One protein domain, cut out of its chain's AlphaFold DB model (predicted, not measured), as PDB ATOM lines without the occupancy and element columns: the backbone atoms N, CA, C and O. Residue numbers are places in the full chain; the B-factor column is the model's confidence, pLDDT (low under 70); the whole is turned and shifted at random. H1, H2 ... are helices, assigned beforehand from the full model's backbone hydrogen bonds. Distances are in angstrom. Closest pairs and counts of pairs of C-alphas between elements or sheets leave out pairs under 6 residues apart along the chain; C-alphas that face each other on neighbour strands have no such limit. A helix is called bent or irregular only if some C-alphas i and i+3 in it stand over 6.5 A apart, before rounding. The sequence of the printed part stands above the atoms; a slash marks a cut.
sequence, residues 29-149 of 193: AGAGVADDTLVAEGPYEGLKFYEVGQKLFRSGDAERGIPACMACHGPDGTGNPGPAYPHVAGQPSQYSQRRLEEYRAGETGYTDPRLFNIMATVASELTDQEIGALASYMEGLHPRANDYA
ATOM      1  N   ALA A  29     -21.985   7.297 -37.708       77.12
ATOM      2  CA  ALA A  29     -21.411   6.033 -37.272       77.12
ATOM      3  C   ALA A  29     -20.506   6.264 -36.053       77.12
ATOM      4  O   ALA A  29     -19.692   7.190 -36.041       77.12
ATOM      5  N   GLY A  30     -20.624   5.400 -35.043       72.81
ATOM      6  CA  GLY A  30     -19.738   5.432 -33.881       72.81
ATOM      7  C   GLY A  30     -18.288   5.107 -34.250       72.81
ATOM      8  O   GLY A  30     -18.034   4.362 -35.195       72.81
ATOM      9  N   ALA A  31     -17.340   5.645 -33.482       75.19
ATOM     10  CA  ALA A  31     -15.931   5.263 -33.531       75.19
ATOM     11  C   ALA A  31     -15.624   4.406 -32.296       75.19
ATOM     12  O   ALA A  31     -15.538   4.922 -31.180       75.19
ATOM     13  N   GLY A  32     -15.540   3.089 -32.484       86.88
ATOM     14  CA  GLY A  32     -15.093   2.174 -31.440       86.88
ATOM     15  C   GLY A  32     -13.573   2.214 -31.269       86.88
ATOM     16  O   GLY A  32     -12.876   3.040 -31.863       86.88
ATOM     17  N   VAL A  33     -13.043   1.305 -30.452       91.44
ATOM     18  CA  VAL A  33     -11.601   1.187 -30.200       91.44
ATOM     19  C   VAL A  33     -11.142  -0.210 -30.591       91.44
ATOM     20  O   VAL A  33     -11.729  -1.200 -30.162       91.44
ATOM     21  N   ALA A  34     -10.083  -0.282 -31.395       94.94
ATOM     22  CA  ALA A  34      -9.455  -1.549 -31.731       94.94
ATOM     23  C   ALA A  34      -8.538  -2.021 -30.592       94.94
ATOM     24  O   ALA A  34      -7.872  -1.217 -29.939       94.94
ATOM     25  N   ASP A  35      -8.487  -3.331 -30.387       96.62
ATOM     26  CA  ASP A  35      -7.701  -3.981 -29.344       96.62
ATOM     27  C   ASP A  35      -6.210  -3.942 -29.707       96.62
ATOM     28  O   ASP A  35      -5.769  -4.505 -30.716       96.62
ATOM     29  N   ASP A  36      -5.434  -3.238 -28.885       97.19
ATOM     30  CA  ASP A  36      -4.002  -3.030 -29.064       97.19
ATOM     31  C   ASP A  36      -3.127  -3.982 -28.236       97.19
ATOM     32  O   ASP A  36      -1.899  -3.827 -28.230       97.19
ATOM     33  N   THR A  37      -3.734  -4.980 -27.585       97.69
ATOM     34  CA  THR A  37      -3.018  -6.019 -26.845       97.69
ATOM     35  C   THR A  37      -2.108  -6.824 -27.767       97.69
ATOM     36  O   THR A  37      -2.389  -7.027 -28.949       97.69
ATOM     37  N   LEU A  38      -0.973  -7.269 -27.230       97.75
ATOM     38  CA  LEU A  38      -0.029  -8.088 -27.980       97.75
ATOM     39  C   LEU A  38      -0.518  -9.531 -28.061       97.75
ATOM     40  O   LEU A  38      -0.909 -10.131 -27.058       97.75
ATOM     41  N   VAL A  39      -0.411 -10.110 -29.252       97.12
ATOM     42  CA  VAL A  39      -0.626 -11.537 -29.463       97.12
ATOM     43  C   VAL A  39       0.516 -12.309 -28.811       97.12
ATOM     44  O   VAL A  39       1.681 -12.145 -29.180       97.12
ATOM     45  N   ALA A  40       0.168 -13.153 -27.843       95.38
ATOM     46  CA  ALA A  40       1.139 -13.892 -27.046       95.38
ATOM     47  C   ALA A  40       1.724 -15.119 -27.762       95.38
ATOM     48  O   ALA A  40       2.855 -15.492 -27.481       95.38
ATOM     49  N   GLU A  41       0.960 -15.765 -28.648       93.12
ATOM     50  CA  GLU A  41       1.335 -17.046 -29.255       93.12
ATOM     51  C   GLU A  41       0.783 -17.180 -30.684       93.12
ATOM     52  O   GLU A  41      -0.196 -16.529 -31.066       93.12
ATOM     53  N   GLY A  42       1.380 -18.087 -31.460       94.00
ATOM     54  CA  GLY A  42       0.901 -18.477 -32.785       94.00
ATOM     55  C   GLY A  42       1.531 -17.680 -33.936       94.00
ATOM     56  O   GLY A  42       2.546 -17.011 -33.758       94.00
ATOM     57  N   PRO A  43       0.954 -17.749 -35.150       94.06
ATOM     58  CA  PRO A  43       1.564 -17.181 -36.359       94.06
ATOM     59  C   PRO A  43       1.641 -15.645 -36.361       94.06
ATOM     60  O   PRO A  43       2.305 -15.066 -37.220       94.06
ATOM     61  N   TYR A  44       0.963 -14.996 -35.414       96.25
ATOM     62  CA  TYR A  44       0.875 -13.545 -35.271       96.25
ATOM     63  C   TYR A  44       1.553 -13.017 -34.001       96.25
ATOM     64  O   TYR A  44       1.332 -11.865 -33.634       96.25
ATOM     65  N   GLU A  45       2.351 -13.845 -33.322       96.94
ATOM     66  CA  GLU A  45       3.064 -13.473 -32.099       96.94
ATOM     67  C   GLU A  45       3.831 -12.148 -32.252       96.94
ATOM     68  O   GLU A  45       4.517 -11.901 -33.248       96.94
ATOM     69  N   GLY A  46       3.703 -11.282 -31.243       96.31
ATOM     70  CA  GLY A  46       4.391  -9.992 -31.185       96.31
ATOM     71  C   GLY A  46       3.727  -8.860 -31.977       96.31
ATOM     72  O   GLY A  46       4.153  -7.715 -31.834       96.31
ATOM     73  N   LEU A  47       2.681  -9.141 -32.759       97.00
ATOM     74  CA  LEU A  47       1.818  -8.110 -33.339       97.00
ATOM     75  C   LEU A  47       0.766  -7.659 -32.325       97.00
ATOM     76  O   LEU A  47       0.349  -8.430 -31.456       97.00
ATOM     77  N   LYS A  48       0.288  -6.421 -32.463       98.19
ATOM     78  CA  LYS A  48      -0.946  -6.003 -31.790       98.19
ATOM     79  C   LYS A  48      -2.138  -6.714 -32.423       98.19
ATOM     80  O   LYS A  48      -2.153  -6.949 -33.633       98.19
ATOM     81  N   PHE A  49      -3.163  -7.023 -31.636       97.75
ATOM     82  CA  PHE A  49      -4.299  -7.813 -32.106       97.75
ATOM     83  C   PHE A  49      -4.991  -7.171 -33.318       97.75
ATOM     84  O   PHE A  49      -5.214  -7.841 -34.329       97.75
ATOM     85  N   TYR A  50      -5.214  -5.853 -33.299       96.06
ATOM     86  CA  TYR A  50      -5.778  -5.148 -34.453       96.06
ATOM     87  C   TYR A  50      -4.889  -5.177 -35.708       96.06
ATOM     88  O   TYR A  50      -5.415  -5.039 -36.813       96.06
ATOM     89  N   GLU A  51      -3.562  -5.322 -35.590       98.00
ATOM     90  CA  GLU A  51      -2.647  -5.304 -36.747       98.00
ATOM     91  C   GLU A  51      -2.842  -6.544 -37.626       98.00
ATOM     92  O   GLU A  51      -2.735  -6.461 -38.852       98.00
ATOM     93  N   VAL A  52      -3.215  -7.672 -37.014       98.00
ATOM     94  CA  VAL A  52      -3.599  -8.899 -37.726       98.00
ATOM     95  C   VAL A  52      -4.812  -8.629 -38.620       98.00
ATOM     96  O   VAL A  52      -4.777  -8.889 -39.825       98.00
ATOM     97  N   GLY A  53      -5.860  -8.027 -38.047       97.62
ATOM     98  CA  GLY A  53      -7.074  -7.650 -38.769       97.62
ATOM     99  C   GLY A  53      -6.810  -6.583 -39.830       97.62
ATOM    100  O   GLY A  53      -7.275  -6.708 -40.960       97.62
ATOM    101  N   GLN A  54      -5.998  -5.574 -39.512       98.00
ATOM    102  CA  GLN A  54      -5.623  -4.503 -40.436       98.00
ATOM    103  C   GLN A  54      -4.920  -5.045 -41.683       98.00
ATOM    104  O   GLN A  54      -5.225  -4.605 -42.796       98.00
ATOM    105  N   LYS A  55      -3.987  -5.992 -41.517       97.75
ATOM    106  CA  LYS A  55      -3.272  -6.617 -42.637       97.75
ATOM    107  C   LYS A  55      -4.249  -7.310 -43.587       97.75
ATOM    108  O   LYS A  55      -4.208  -7.044 -44.787       97.75
ATOM    109  N   LEU A  56      -5.149  -8.140 -43.059       98.12
ATOM    110  CA  LEU A  56      -6.158  -8.835 -43.864       98.12
ATOM    111  C   LEU A  56      -7.158  -7.868 -44.501       98.12
ATOM    112  O   LEU A  56      -7.468  -7.989 -45.684       98.12
ATOM    113  N   PHE A  57      -7.613  -6.859 -43.760       98.12
ATOM    114  CA  PHE A  57      -8.566  -5.883 -44.277       98.12
ATOM    115  C   PHE A  57      -8.008  -5.109 -45.472       98.12
ATOM    116  O   PHE A  57      -8.703  -4.906 -46.471       98.12
ATOM    117  N   ARG A  58      -6.742  -4.686 -45.375       97.44
ATOM    118  CA  ARG A  58      -6.101  -3.827 -46.378       97.44
ATOM    119  C   ARG A  58      -5.496  -4.588 -47.547       97.44
ATOM    120  O   ARG A  58      -5.525  -4.088 -48.667       97.44
ATOM    121  N   SER A  59      -4.956  -5.773 -47.294       97.12
ATOM    122  CA  SER A  59      -4.153  -6.495 -48.285       97.12
ATOM    123  C   SER A  59      -4.697  -7.879 -48.622       97.12
ATOM    124  O   SER A  59      -4.319  -8.434 -49.650       97.12
ATOM    125  N   GLY A  60      -5.591  -8.428 -47.796       97.38
ATOM    126  CA  GLY A  60      -6.017  -9.818 -47.905       97.38
ATOM    127  C   GLY A  60      -4.854 -10.790 -47.706       97.38
ATOM    128  O   GLY A  60      -3.834 -10.465 -47.090       97.38
ATOM    129  N   ASP A  61      -5.016 -11.985 -48.258       97.44
ATOM    130  CA  ASP A  61      -4.010 -13.037 -48.322       97.44
ATOM    131  C   ASP A  61      -4.162 -13.785 -49.652       97.44
ATOM    132  O   ASP A  61      -5.018 -14.656 -49.814       97.44
ATOM    133  N   ALA A  62      -3.345 -13.410 -50.636       95.31
ATOM    134  CA  ALA A  62      -3.433 -13.967 -51.982       95.31
ATOM    135  C   ALA A  62      -3.079 -15.463 -52.040       95.31
ATOM    136  O   ALA A  62      -3.591 -16.164 -52.910       95.31
ATOM    137  N   GLU A  63      -2.237 -15.956 -51.127       95.62
ATOM    138  CA  GLU A  63      -1.832 -17.367 -51.091       95.62
ATOM    139  C   GLU A  63      -2.988 -18.258 -50.633       95.62
ATOM    140  O   GLU A  63      -3.180 -19.345 -51.176       95.62
ATOM    141  N   ARG A  64      -3.806 -17.762 -49.695       95.50
ATOM    142  CA  ARG A  64      -5.054 -18.411 -49.260       95.50
ATOM    143  C   ARG A  64      -6.282 -18.022 -50.084       95.50
ATOM    144  O   ARG A  64      -7.378 -18.492 -49.808       95.50
ATOM    145  N   GLY A  65      -6.130 -17.162 -51.092       94.88
ATOM    146  CA  GLY A  65      -7.254 -16.692 -51.908       94.88
ATOM    147  C   GLY A  65      -8.220 -15.754 -51.173       94.88
ATOM    148  O   GLY A  65      -9.353 -15.581 -51.617       94.88
ATOM    149  N   ILE A  66      -7.783 -15.120 -50.082       97.06
ATOM    150  CA  ILE A  66      -8.567 -14.135 -49.333       97.06
ATOM    151  C   ILE A  66      -8.365 -12.762 -49.990       97.06
ATOM    152  O   ILE A  66      -7.264 -12.208 -49.930       97.06
ATOM    153  N   PRO A  67      -9.389 -12.164 -50.619       96.38
ATOM    154  CA  PRO A  67      -9.270 -10.813 -51.152       96.38
ATOM    155  C   PRO A  67      -9.170  -9.784 -50.019       96.38
ATOM    156  O   PRO A  67      -9.684  -9.991 -48.921       96.38
ATOM    157  N   ALA A  68      -8.564  -8.628 -50.300       97.25
ATOM    158  CA  ALA A  68      -8.592  -7.503 -49.370       97.25
ATOM    159  C   ALA A  68     -10.040  -7.059 -49.107       97.25
ATOM    160  O   ALA A  68     -10.774  -6.741 -50.047       97.25
ATOM    161  N   CYS A  69     -10.449  -6.983 -47.838       96.88
ATOM    162  CA  CYS A  69     -11.808  -6.582 -47.458       96.88
ATOM    163  C   CYS A  69     -12.159  -5.189 -48.002       96.88
ATOM    164  O   CYS A  69     -13.272  -4.960 -48.484       96.88
ATOM    165  N   MET A  70     -11.180  -4.278 -48.000       95.75
ATOM    166  CA  MET A  70     -11.341  -2.915 -48.504       95.75
ATOM    167  C   MET A  70     -11.682  -2.830 -49.997       95.75
ATOM    168  O   MET A  70     -12.205  -1.809 -50.435       95.75
ATOM    169  N   ALA A  71     -11.428  -3.883 -50.784       93.12
ATOM    170  CA  ALA A  71     -11.781  -3.903 -52.204       93.12
ATOM    171  C   ALA A  71     -13.301  -3.810 -52.423       93.12
ATOM    172  O   ALA A  71     -13.749  -3.249 -53.424       93.12
ATOM    173  N   CYS A  72     -14.087  -4.317 -51.469       93.88
ATOM    174  CA  CYS A  72     -15.549  -4.268 -51.497       93.88
ATOM    175  C   CYS A  72     -16.109  -3.287 -50.457       93.88
ATOM    176  O   CYS A  72     -17.028  -2.530 -50.760       93.88
ATOM    177  N   HIS A  73     -15.537  -3.266 -49.249       94.50
ATOM    178  CA  HIS A  73     -16.021  -2.455 -48.127       94.50
ATOM    179  C   HIS A  73     -15.418  -1.046 -48.054       94.50
ATOM    180  O   HIS A  73     -15.765  -0.281 -47.159       94.50
ATOM    181  N   GLY A  74     -14.535  -0.691 -48.986       92.25
ATOM    182  CA  GLY A  74     -13.850   0.598 -49.019       92.25
ATOM    183  C   GLY A  74     -12.644   0.675 -48.063       92.25
ATOM    184  O   GLY A  74     -12.577  -0.078 -47.088       92.25
ATOM    185  N   PRO A  75     -11.679   1.584 -48.313       91.88
ATOM    186  CA  PRO A  75     -10.473   1.741 -47.484       91.88
ATOM    187  C   PRO A  75     -10.766   2.046 -46.015       91.88
ATOM    188  O   PRO A  75     -10.106   1.504 -45.132       91.88
ATOM    189  N   ASP A  76     -11.784   2.872 -45.784       90.31
ATOM    190  CA  ASP A  76     -12.221   3.296 -44.454       90.31
ATOM    191  C   ASP A  76     -13.450   2.507 -43.983       90.31
ATOM    192  O   ASP A  76     -14.140   2.935 -43.069       90.31
ATOM    193  N   GLY A  77     -13.777   1.379 -44.628       92.00
ATOM    194  CA  GLY A  77     -14.906   0.533 -44.237       92.00
ATOM    195  C   GLY A  77     -16.284   1.156 -44.465       92.00
ATOM    196  O   GLY A  77     -17.257   0.681 -43.882       92.00
ATOM    197  N   THR A  78     -16.395   2.203 -45.284       89.88
ATOM    198  CA  THR A  78     -17.646   2.947 -45.498       89.88
ATOM    199  C   THR A  78     -18.608   2.300 -46.500       89.88
ATOM    200  O   THR A  78     -19.709   2.804 -46.721       89.88
ATOM    201  N   GLY A  79     -18.227   1.161 -47.082       87.50
ATOM    202  CA  GLY A  79     -18.947   0.516 -48.174       87.50
ATOM    203  C   GLY A  79     -18.611   1.132 -49.536       87.50
ATOM    204  O   GLY A  79     -17.696   1.943 -49.675       87.50
ATOM    205  N   ASN A  80     -19.349   0.729 -50.570       81.56
ATOM    206  CA  ASN A  80     -19.198   1.256 -51.926       81.56
ATOM    207  C   ASN A  80     -20.577   1.685 -52.462       81.56
ATOM    208  O   ASN A  80     -21.507   0.884 -52.386       81.56
ATOM    209  N   PRO A  81     -20.744   2.899 -53.030       63.19
ATOM    210  CA  PRO A  81     -22.028   3.385 -53.559       63.19
ATOM    211  C   PRO A  81     -22.582   2.613 -54.777       63.19
ATOM    212  O   PRO A  81     -23.640   2.975 -55.290       63.19
ATOM    213  N   GLY A  82     -21.881   1.585 -55.269       67.25
ATOM    214  CA  GLY A  82     -22.312   0.721 -56.373       67.25
ATOM    215  C   GLY A  82     -23.025  -0.561 -55.906       67.25
ATOM    216  O   GLY A  82     -24.217  -0.518 -55.600       67.25
ATOM    217  N   PRO A  83     -22.356  -1.733 -55.897       67.12
ATOM    218  CA  PRO A  83     -22.925  -2.938 -55.291       67.12
ATOM    219  C   PRO A  83     -23.209  -2.682 -53.807       67.12
ATOM    220  O   PRO A  83     -22.446  -1.964 -53.172       67.12
ATOM    221  N   ALA A  84     -24.268  -3.283 -53.253       75.31
ATOM    222  CA  ALA A  84     -24.682  -3.109 -51.855       75.31
ATOM    223  C   ALA A  84     -23.697  -3.753 -50.851       75.31
ATOM    224  O   ALA A  84     -24.050  -4.677 -50.117       75.31
ATOM    225  N   TYR A  85     -22.446  -3.289 -50.838       89.69
ATOM    226  CA  TYR A  85     -21.437  -3.649 -49.854       89.69
ATOM    227  C   TYR A  85     -21.615  -2.764 -48.622       89.69
ATOM    228  O   TYR A  85     -21.529  -1.538 -48.735       89.69
ATOM    229  N   PRO A  86     -21.892  -3.360 -47.453       90.31
ATOM    230  CA  PRO A  86     -22.267  -2.601 -46.273       90.31
ATOM    231  C   PRO A  86     -21.089  -1.811 -45.703       90.31
ATOM    232  O   PRO A  86     -19.927  -2.213 -45.825       90.31
ATOM    233  N   HIS A  87     -21.439  -0.728 -45.008       91.88
ATOM    234  CA  HIS A  87     -20.565  -0.027 -44.077       91.88
ATOM    235  C   HIS A  87     -20.213  -0.957 -42.907       91.88
ATOM    236  O   HIS A  87     -21.102  -1.471 -42.226       91.88
ATOM    237  N   VAL A  88     -18.922  -1.175 -42.677       93.94
ATOM    238  CA  VAL A  88     -18.378  -2.046 -41.620       93.94
ATOM    239  C   VAL A  88     -17.533  -1.290 -40.599       93.94
ATOM    240  O   VAL A  88     -17.307  -1.803 -39.509       93.94
ATOM    241  N   ALA A  89     -17.101  -0.071 -40.924       93.19
ATOM    242  CA  ALA A  89     -16.428   0.801 -39.971       93.19
ATOM    243  C   ALA A  89     -17.316   1.087 -38.751       93.19
ATOM    244  O   ALA A  89     -18.532   1.266 -38.886       93.19
ATOM    245  N   GLY A  90     -16.711   1.086 -37.566       92.44
ATOM    246  CA  GLY A  90     -17.378   1.351 -36.295       92.44
ATOM    247  C   GLY A  90     -18.330   0.250 -35.827       92.44
ATOM    248  O   GLY A  90     -18.995   0.415 -34.804       92.44
ATOM    249  N   GLN A  91     -18.453  -0.863 -36.559       94.00
ATOM    250  CA  GLN A  91     -19.357  -1.938 -36.159       94.00
ATOM    251  C   GLN A  91     -18.825  -2.644 -34.909       94.00
ATOM    252  O   GLN A  91     -17.660  -3.039 -34.909       94.00
ATOM    253  N   PRO A  92     -19.661  -2.878 -33.876       94.25
ATOM    254  CA  PRO A  92     -19.228  -3.563 -32.662       94.25
ATOM    255  C   PRO A  92     -18.572  -4.909 -32.983       94.25
ATOM    256  O   PRO A  92     -19.155  -5.726 -33.709       94.25
ATOM    257  N   SER A  93     -17.392  -5.172 -32.418       95.81
ATOM    258  CA  SER A  93     -16.602  -6.373 -32.719       95.81
ATOM    259  C   SER A  93     -17.407  -7.653 -32.532       95.81
ATOM    260  O   SER A  93     -17.417  -8.504 -33.414       95.81
ATOM    261  N   GLN A  94     -18.187  -7.765 -31.456       95.25
ATOM    262  CA  GLN A  94     -19.034  -8.936 -31.202       95.25
ATOM    263  C   GLN A  94     -20.028  -9.211 -32.341       95.25
ATOM    264  O   GLN A  94     -20.285 -10.364 -32.689       95.25
ATOM    265  N   TYR A  95     -20.592  -8.157 -32.943       94.44
ATOM    266  CA  TYR A  95     -21.498  -8.304 -34.076       94.44
ATOM    267  C   TYR A  95     -20.742  -8.772 -35.322       94.44
ATOM    268  O   TYR A  95     -21.152  -9.749 -35.951       94.44
ATOM    269  N   SER A  96     -19.638  -8.101 -35.654       95.94
ATOM    270  CA  SER A  96     -18.814  -8.407 -36.828       95.94
ATOM    271  C   SER A  96     -18.217  -9.812 -36.760       95.94
ATOM    272  O   SER A  96     -18.302 -10.559 -37.735       95.94
ATOM    273  N   GLN A  97     -17.695 -10.206 -35.597       97.94
ATOM    274  CA  GLN A  97     -17.177 -11.545 -35.326       97.94
ATOM    275  C   GLN A  97     -18.259 -12.599 -35.557       97.94
ATOM    276  O   GLN A  97     -18.073 -13.484 -36.391       97.94
ATOM    277  N   ARG A  98     -19.424 -12.452 -34.914       95.50
ATOM    278  CA  ARG A  98     -20.534 -13.394 -35.096       95.50
ATOM    279  C   ARG A  98     -20.947 -13.503 -36.562       95.50
ATOM    280  O   ARG A  98     -21.179 -14.598 -37.057       95.50
ATOM    281  N   ARG A  99     -21.048 -12.379 -37.282       94.69
ATOM    282  CA  ARG A  99     -21.420 -12.400 -38.705       94.69
ATOM    283  C   ARG A  99     -20.394 -13.156 -39.551       94.69
ATOM    284  O   ARG A  99     -20.802 -13.910 -40.427       94.69
ATOM    285  N   LEU A 100     -19.097 -12.971 -39.304       97.31
ATOM    286  CA  LEU A 100     -18.029 -13.707 -39.990       97.31
ATOM    287  C   LEU A 100     -18.054 -15.205 -39.656       97.31
ATOM    288  O   LEU A 100     -17.901 -16.024 -40.560       97.31
ATOM    289  N   GLU A 101     -18.312 -15.568 -38.399       97.25
ATOM    290  CA  GLU A 101     -18.493 -16.962 -37.975       97.25
ATOM    291  C   GLU A 101     -19.698 -17.611 -38.675       97.25
ATOM    292  O   GLU A 101     -19.561 -18.700 -39.226       97.25
ATOM    293  N   GLU A 102     -20.839 -16.917 -38.741       94.75
ATOM    294  CA  GLU A 102     -22.042 -17.365 -39.460       94.75
ATOM    295  C   GLU A 102     -21.762 -17.548 -40.966       94.75
ATOM    296  O   GLU A 102     -22.168 -18.550 -41.556       94.75
ATOM    297  N   TYR A 103     -21.024 -16.621 -41.597       96.19
ATOM    298  CA  TYR A 103     -20.598 -16.765 -42.996       96.19
ATOM    299  C   TYR A 103     -19.711 -17.995 -43.199       96.19
ATOM    300  O   TYR A 103     -19.969 -18.777 -44.114       96.19
ATOM    301  N   ARG A 104     -18.707 -18.193 -42.338       97.06
ATOM    302  CA  ARG A 104     -17.795 -19.342 -42.399       97.06
ATOM    303  C   ARG A 104     -18.522 -20.669 -42.168       97.06
ATOM    304  O   ARG A 104     -18.205 -21.655 -42.823       97.06
ATOM    305  N   ALA A 105     -19.510 -20.687 -41.276       95.56
ATOM    306  CA  ALA A 105     -20.350 -21.854 -41.009       95.56
ATOM    307  C   ALA A 105     -21.389 -22.126 -42.116       95.56
ATOM    308  O   ALA A 105     -21.998 -23.194 -42.143       95.56
ATOM    309  N   GLY A 106     -21.604 -21.179 -43.038       92.31
ATOM    310  CA  GLY A 106     -22.647 -21.280 -44.059       92.31
ATOM    311  C   GLY A 106     -24.065 -21.056 -43.513       92.31
ATOM    312  O   GLY A 106     -25.044 -21.416 -44.167       92.31
ATOM    313  N   GLU A 107     -24.198 -20.458 -42.328       87.94
ATOM    314  CA  GLU A 107     -25.478 -20.216 -41.667       87.94
ATOM    315  C   GLU A 107     -26.139 -18.941 -42.202       87.94
ATOM    316  O   GLU A 107     -25.733 -17.813 -41.911       87.94
ATOM    317  N   THR A 108     -27.201 -19.109 -42.991       83.12
ATOM    318  CA  THR A 108     -27.898 -17.988 -43.627       83.12
ATOM    319  C   THR A 108     -29.392 -17.975 -43.333       83.12
ATOM    320  O   THR A 108     -30.080 -18.989 -43.395       83.12
ATOM    321  N   GLY A 109     -29.905 -16.778 -43.045       79.75
ATOM    322  CA  GLY A 109     -31.339 -16.481 -43.058       79.75
ATOM    323  C   GLY A 109     -31.738 -15.558 -44.210       79.75
ATOM    324  O   GLY A 109     -32.809 -14.960 -44.143       79.75
ATOM    325  N   TYR A 110     -30.859 -15.357 -45.199       80.25
ATOM    326  CA  TYR A 110     -31.154 -14.529 -46.368       80.25
ATOM    327  C   TYR A 110     -32.049 -15.283 -47.348       80.25
ATOM    328  O   TYR A 110     -31.841 -16.462 -47.619       80.25
ATOM    329  N   THR A 111     -33.023 -14.573 -47.914       81.81
ATOM    330  CA  THR A 111     -33.894 -15.090 -48.977       81.81
ATOM    331  C   THR A 111     -33.175 -15.187 -50.320       81.81
ATOM    332  O   THR A 111     -33.458 -16.106 -51.081       81.81
ATOM    333  N   ASP A 112     -32.233 -14.279 -50.598       85.25
ATOM    334  CA  ASP A 112     -31.319 -14.361 -51.741       85.25
ATOM    335  C   ASP A 112     -29.937 -14.870 -51.284       85.25
ATOM    336  O   ASP A 112     -29.179 -14.119 -50.655       85.25
ATOM    337  N   PRO A 113     -29.562 -16.120 -51.617       84.69
ATOM    338  CA  PRO A 113     -28.265 -16.686 -51.257       84.69
ATOM    339  C   PRO A 113     -27.076 -15.924 -51.845       84.69
ATOM    340  O   PRO A 113     -25.985 -15.974 -51.286       84.69
ATOM    341  N   ARG A 114     -27.245 -15.196 -52.957       85.75
ATOM    342  CA  ARG A 114     -26.138 -14.475 -53.609       85.75
ATOM    343  C   ARG A 114     -25.557 -13.381 -52.716       85.75
ATOM    344  O   ARG A 114     -24.350 -13.161 -52.752       85.75
ATOM    345  N   LEU A 115     -26.401 -12.733 -51.910       82.44
ATOM    346  CA  LEU A 115     -25.987 -11.700 -50.954       82.44
ATOM    347  C   LEU A 115     -25.147 -12.276 -49.804       82.44
ATOM    348  O   LEU A 115     -24.339 -11.568 -49.214       82.44
ATOM    349  N   PHE A 116     -25.321 -13.565 -49.509       90.56
ATOM    350  CA  PHE A 116     -24.598 -14.277 -48.460       90.56
ATOM    351  C   PHE A 116     -23.317 -14.940 -48.982       90.56
ATOM    352  O   PHE A 116     -22.256 -14.819 -48.374       90.56
ATOM    353  N   ASN A 117     -23.408 -15.614 -50.131       92.44
ATOM    354  CA  ASN A 117     -22.367 -16.510 -50.631       92.44
ATOM    355  C   ASN A 117     -21.026 -15.811 -50.881       92.44
ATOM    356  O   ASN A 117     -19.990 -16.430 -50.681       92.44
ATOM    357  N   ILE A 118     -21.031 -14.528 -51.263       92.06
ATOM    358  CA  ILE A 118     -19.791 -13.755 -51.451       92.06
ATOM    359  C   ILE A 118     -18.974 -13.746 -50.155       92.06
ATOM    360  O   ILE A 118     -17.794 -14.083 -50.167       92.06
ATOM    361  N   MET A 119     -19.610 -13.406 -49.032       95.06
ATOM    362  CA  MET A 119     -18.929 -13.372 -47.739       95.06
ATOM    363  C   MET A 119     -18.688 -14.768 -47.171       95.06
ATOM    364  O   MET A 119     -17.675 -14.959 -46.511       95.06
ATOM    365  N   ALA A 120     -19.550 -15.746 -47.458       95.69
ATOM    366  CA  ALA A 120     -19.306 -17.138 -47.075       95.69
ATOM    367  C   ALA A 120     -18.019 -17.693 -47.705       95.69
ATOM    368  O   ALA A 120     -17.221 -18.319 -47.017       95.69
ATOM    369  N   THR A 121     -17.774 -17.403 -48.990       94.69
ATOM    370  CA  THR A 121     -16.528 -17.782 -49.675       94.69
ATOM    371  C   THR A 121     -15.306 -17.059 -49.113       94.69
ATOM    372  O   THR A 121     -14.251 -17.661 -48.995       94.69
ATOM    373  N   VAL A 122     -15.420 -15.778 -48.749       95.75
ATOM    374  CA  VAL A 122     -14.293 -15.054 -48.133       95.75
ATOM    375  C   VAL A 122     -14.005 -15.582 -46.723       95.75
ATOM    376  O   VAL A 122     -12.848 -15.742 -46.346       95.75
ATOM    377  N   ALA A 123     -15.049 -15.859 -45.940       97.19
ATOM    378  CA  ALA A 123     -14.921 -16.257 -44.545       97.19
ATOM    379  C   ALA A 123     -14.486 -17.718 -44.353       97.19
ATOM    380  O   ALA A 123     -13.984 -18.045 -43.279       97.19
ATOM    381  N   SER A 124     -14.644 -18.589 -45.361       96.88
ATOM    382  CA  SER A 124     -14.268 -20.010 -45.264       96.88
ATOM    383  C   SER A 124     -12.783 -20.234 -44.977       96.88
ATOM    384  O   SER A 124     -12.433 -21.227 -44.349       96.88
ATOM    385  N   GLU A 125     -11.927 -19.297 -45.388       96.56
ATOM    386  CA  GLU A 125     -10.468 -19.370 -45.232       96.56
ATOM    387  C   GLU A 125      -9.947 -18.666 -43.963       96.56
ATOM    388  O   GLU A 125      -8.741 -18.671 -43.693       96.56
ATOM    389  N   LEU A 126     -10.839 -18.040 -43.181       97.94
ATOM    390  CA  LEU A 126     -10.476 -17.290 -41.979       97.94
ATOM    391  C   LEU A 126     -10.400 -18.191 -40.741       97.94
ATOM    392  O   LEU A 126     -11.313 -18.962 -40.424       97.94
ATOM    393  N   THR A 127      -9.334 -18.013 -39.970       97.69
ATOM    394  CA  THR A 127      -9.182 -18.600 -38.631       97.69
ATOM    395  C   THR A 127      -9.954 -17.801 -37.573       97.69
ATOM    396  O   THR A 127     -10.304 -16.642 -37.784       97.69
ATOM    397  N   ASP A 128     -10.191 -18.395 -36.399       97.88
ATOM    398  CA  ASP A 128     -10.882 -17.716 -35.284       97.88
ATOM    399  C   ASP A 128     -10.154 -16.445 -34.837       97.88
ATOM    400  O   ASP A 128     -10.772 -15.405 -34.613       97.88
ATOM    401  N   GLN A 129      -8.823 -16.519 -34.758       97.62
ATOM    402  CA  GLN A 129      -7.985 -15.391 -34.373       97.62
ATOM    403  C   GLN A 129      -8.100 -14.241 -35.380       97.62
ATOM    404  O   GLN A 129      -8.193 -13.081 -34.986       97.62
ATOM    405  N   GLU A 130      -8.143 -14.555 -36.674       98.38
ATOM    406  CA  GLU A 130      -8.303 -13.560 -37.734       98.38
ATOM    407  C   GLU A 130      -9.696 -12.947 -37.750       98.38
ATOM    408  O   GLU A 130      -9.813 -11.744 -37.956       98.38
ATOM    409  N   ILE A 131     -10.742 -13.740 -37.500       98.62
ATOM    410  CA  ILE A 131     -12.109 -13.227 -37.371       98.62
ATOM    411  C   ILE A 131     -12.192 -12.227 -36.214       98.62
ATOM    412  O   ILE A 131     -12.700 -11.120 -36.405       98.62
ATOM    413  N   GLY A 132     -11.670 -12.587 -35.038       98.19
ATOM    414  CA  GLY A 132     -11.644 -11.692 -33.880       98.19
ATOM    415  C   GLY A 132     -10.837 -10.422 -34.155       98.19
ATOM    416  O   GLY A 132     -11.296  -9.315 -33.872       98.19
ATOM    417  N   ALA A 133      -9.669 -10.558 -34.784       98.38
ATOM    418  CA  ALA A 133      -8.816  -9.423 -35.120       98.38
ATOM    419  C   ALA A 133      -9.445  -8.499 -36.175       98.38
ATOM    420  O   ALA A 133      -9.376  -7.278 -36.046       98.38
ATOM    421  N   LEU A 134     -10.091  -9.055 -37.205       98.44
ATOM    422  CA  LEU A 134     -10.848  -8.305 -38.212       98.44
ATOM    423  C   LEU A 134     -12.013  -7.549 -37.573       98.44
ATOM    424  O   LEU A 134     -12.215  -6.375 -37.872       98.44
ATOM    425  N   ALA A 135     -12.757  -8.202 -36.683       98.06
ATOM    426  CA  ALA A 135     -13.856  -7.590 -35.951       98.06
ATOM    427  C   ALA A 135     -13.387  -6.432 -35.062       98.06
ATOM    428  O   ALA A 135     -13.990  -5.361 -35.091       98.06
ATOM    429  N   SER A 136     -12.283  -6.623 -34.338       97.56
ATOM    430  CA  SER A 136     -11.653  -5.580 -33.527       97.56
ATOM    431  C   SER A 136     -11.152  -4.409 -34.379       97.56
ATOM    432  O   SER A 136     -11.409  -3.246 -34.068       97.56
ATOM    433  N   TYR A 137     -10.502  -4.704 -35.509       97.62
ATOM    434  CA  TYR A 137     -10.051  -3.679 -36.444       97.62
ATOM    435  C   TYR A 137     -11.221  -2.876 -37.030       97.62
ATOM    436  O   TYR A 137     -11.136  -1.654 -37.088       97.62
ATOM    437  N   MET A 138     -12.315  -3.537 -37.430       96.19
ATOM    438  CA  MET A 138     -13.516  -2.881 -37.964       96.19
ATOM    439  C   MET A 138     -14.211  -1.989 -36.930       96.19
ATOM    440  O   MET A 138     -14.656  -0.902 -37.287       96.19
ATOM    441  N   GLU A 139     -14.255  -2.401 -35.660       95.50
ATOM    442  CA  GLU A 139     -14.798  -1.579 -34.571       95.50
ATOM    443  C   GLU A 139     -14.012  -0.272 -34.396       95.50
ATOM    444  O   GLU A 139     -14.606   0.796 -34.259       95.50
ATOM    445  N   GLY A 140     -12.680  -0.342 -34.462       94.06
ATOM    446  CA  GLY A 140     -11.813   0.837 -34.412       94.06
ATOM    447  C   GLY A 140     -11.646   1.579 -35.739       94.06
ATOM    448  O   GLY A 140     -10.944   2.585 -35.772       94.06
ATOM    449  N   LEU A 141     -12.242   1.115 -36.839       93.12
ATOM    450  CA  LEU A 141     -12.109   1.741 -38.154       93.12
ATOM    451  C   LEU A 141     -13.125   2.876 -38.305       93.12
ATOM    452  O   LEU A 141     -14.317   2.662 -38.116       93.12
ATOM    453  N   HIS A 142     -12.669   4.069 -38.675       87.88
ATOM    454  CA  HIS A 142     -13.530   5.224 -38.935       87.88
ATOM    455  C   HIS A 142     -12.843   6.213 -39.891       87.88
ATOM    456  O   HIS A 142     -11.609   6.279 -39.938       87.88
ATOM    457  N   PRO A 143     -13.614   7.001 -40.664       78.12
ATOM    458  CA  PRO A 143     -13.067   8.119 -41.421       78.12
ATOM    459  C   PRO A 143     -12.391   9.128 -40.492       78.12
ATOM    460  O   PRO A 143     -12.957   9.489 -39.463       78.12
ATOM    461  N   ARG A 144     -11.253   9.702 -40.907       68.44
ATOM    462  CA  ARG A 144     -10.588  10.779 -40.139       68.44
ATOM    463  C   ARG A 144     -11.481  11.984 -39.844       68.44
ATOM    464  O   ARG A 144     -11.220  12.721 -38.904       68.44
ATOM    465  N   ALA A 145     -12.505  12.235 -40.660       65.81
ATOM    466  CA  ALA A 145     -13.466  13.303 -40.395       65.81
ATOM    467  C   ALA A 145     -14.169  13.116 -39.034       65.81
ATOM    468  O   ALA A 145     -14.459  14.102 -38.359       65.81
ATOM    469  N   ASN A 146     -14.355  11.865 -38.609       67.44
ATOM    470  CA  ASN A 146     -14.962  11.521 -37.330       67.44
ATOM    471  C   ASN A 146     -13.996  11.769 -36.155       67.44
ATOM    472  O   ASN A 146     -14.464  12.060 -35.059       67.44
ATOM    473  N   ASP A 147     -12.673  11.755 -36.382       62.50
ATOM    474  CA  ASP A 147     -11.663  12.113 -35.366       62.50
ATOM    475  C   ASP A 147     -11.808  13.572 -34.933       62.50
ATOM    476  O   ASP A 147     -11.737  13.893 -33.747       62.50
ATOM    477  N   TYR A 148     -12.024  14.465 -35.903       53.53
ATOM    478  CA  TYR A 148     -12.215  15.893 -35.648       53.53
ATOM    479  C   TYR A 148     -13.542  16.154 -34.933       53.53
ATOM    480  O   TYR A 148     -13.573  16.901 -33.960       53.53
ATOM    481  N   ALA A 149     -14.618  15.480 -35.352       58.44
ATOM    482  CA  ALA A 149     -15.908  15.564 -34.672       58.44
ATOM    483  C   ALA A 149     -15.831  15.061 -33.218       58.44
ATOM    484  O   ALA A 149     -16.394  15.691 -32.328       58.44
TER     485      ALA A 149
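This is residues 29 to 149 of the 193 residues of the protein "Cytochrome c domain-containing protein" of Xanthomonadales bacterium RIFOXYA1_FULL_69_10 (UniProt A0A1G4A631). Three helices make the core: H5 lies between H1, which crosses it at nearly a right angle, and H3, the longest helix, which packs on it at a slant. H4 packs on residues 100 to 105 of H3, nearly at a right angle to it; two long stretches with no named element, residues 29 to 48 and 74 to 92, run outside this core, and H6 lies far from it with no helix touching it. The printed part has 121 residues with six named helices, H1 to H6 in that order, and no named strand. The class is all helix, though under half of the residues, 57 of 121, are in named elements. The whole is compact, with a radius of gyration of the C-alphas of 14.0 A and spans of 40 by 38 by 25 A.

Find C-alpha 93 at (-16.602, -6.373, -32.719); from there H3, residues 93 to 105, runs 18.0 A to C-alpha 105. H5, residues 128 to 139, covers 16.6 A, and H1, residues 49 to 59, covers 16.2 A from C-alpha 49 at (-4.299, -7.813, -32.106). H4, residues 113 to 123, covers 14.9 A; it is only just irregular, C-alphas 115 and 118 being 6.55 A apart. H2, residues 70 to 73, measures 4.7 A. H6, residues 144 to 149, covers 9.0 A and ends at C-alpha 149, (-15.908, 15.564, -34.672).

Begin at H3, which touches H5 at a steep tilt of 42 degrees, opposite ways; their closest C-alphas, of Ser 93 and Ala 135, are 4.4 A apart. With residues 100 to 105 alone, H3 touches H4, about perpendicular at 78 degrees; look at the closest C-alphas, of Tyr 103 and Ala 120, 4.3 A apart. H5 also touches H1, about perpendicular at 83 degrees, with the closest C-alphas, of Gly 53 and Leu 134, at 3.9 A. H2 is close to H1 but not clearly touching, the C-alphas of Arg 58 and Met 70 being 5.7 A apart. H1 and H3 are apart, and H4 and H5 are only just apart, at 8.3 A. In H3 and H5 every O i to N i+4 pair is within hydrogen-bond range, against 6 of 7 in H1, 5 of 7 in H4 and 1 of 2 in H6; H2 is too short for such a pair.

The two C-alphas farthest apart, of Gly 46 and Thr 111, are 42.5 A apart. Residues 109 to 114, of which 113 to 114 belong to H4, stand free. The printed part has no cut. The link from H2 to H3, 19 residues, is long. Look for pLDDT under 70 at residues 81 to 83 and 144 to 149; the mean of the printed part is 91.2.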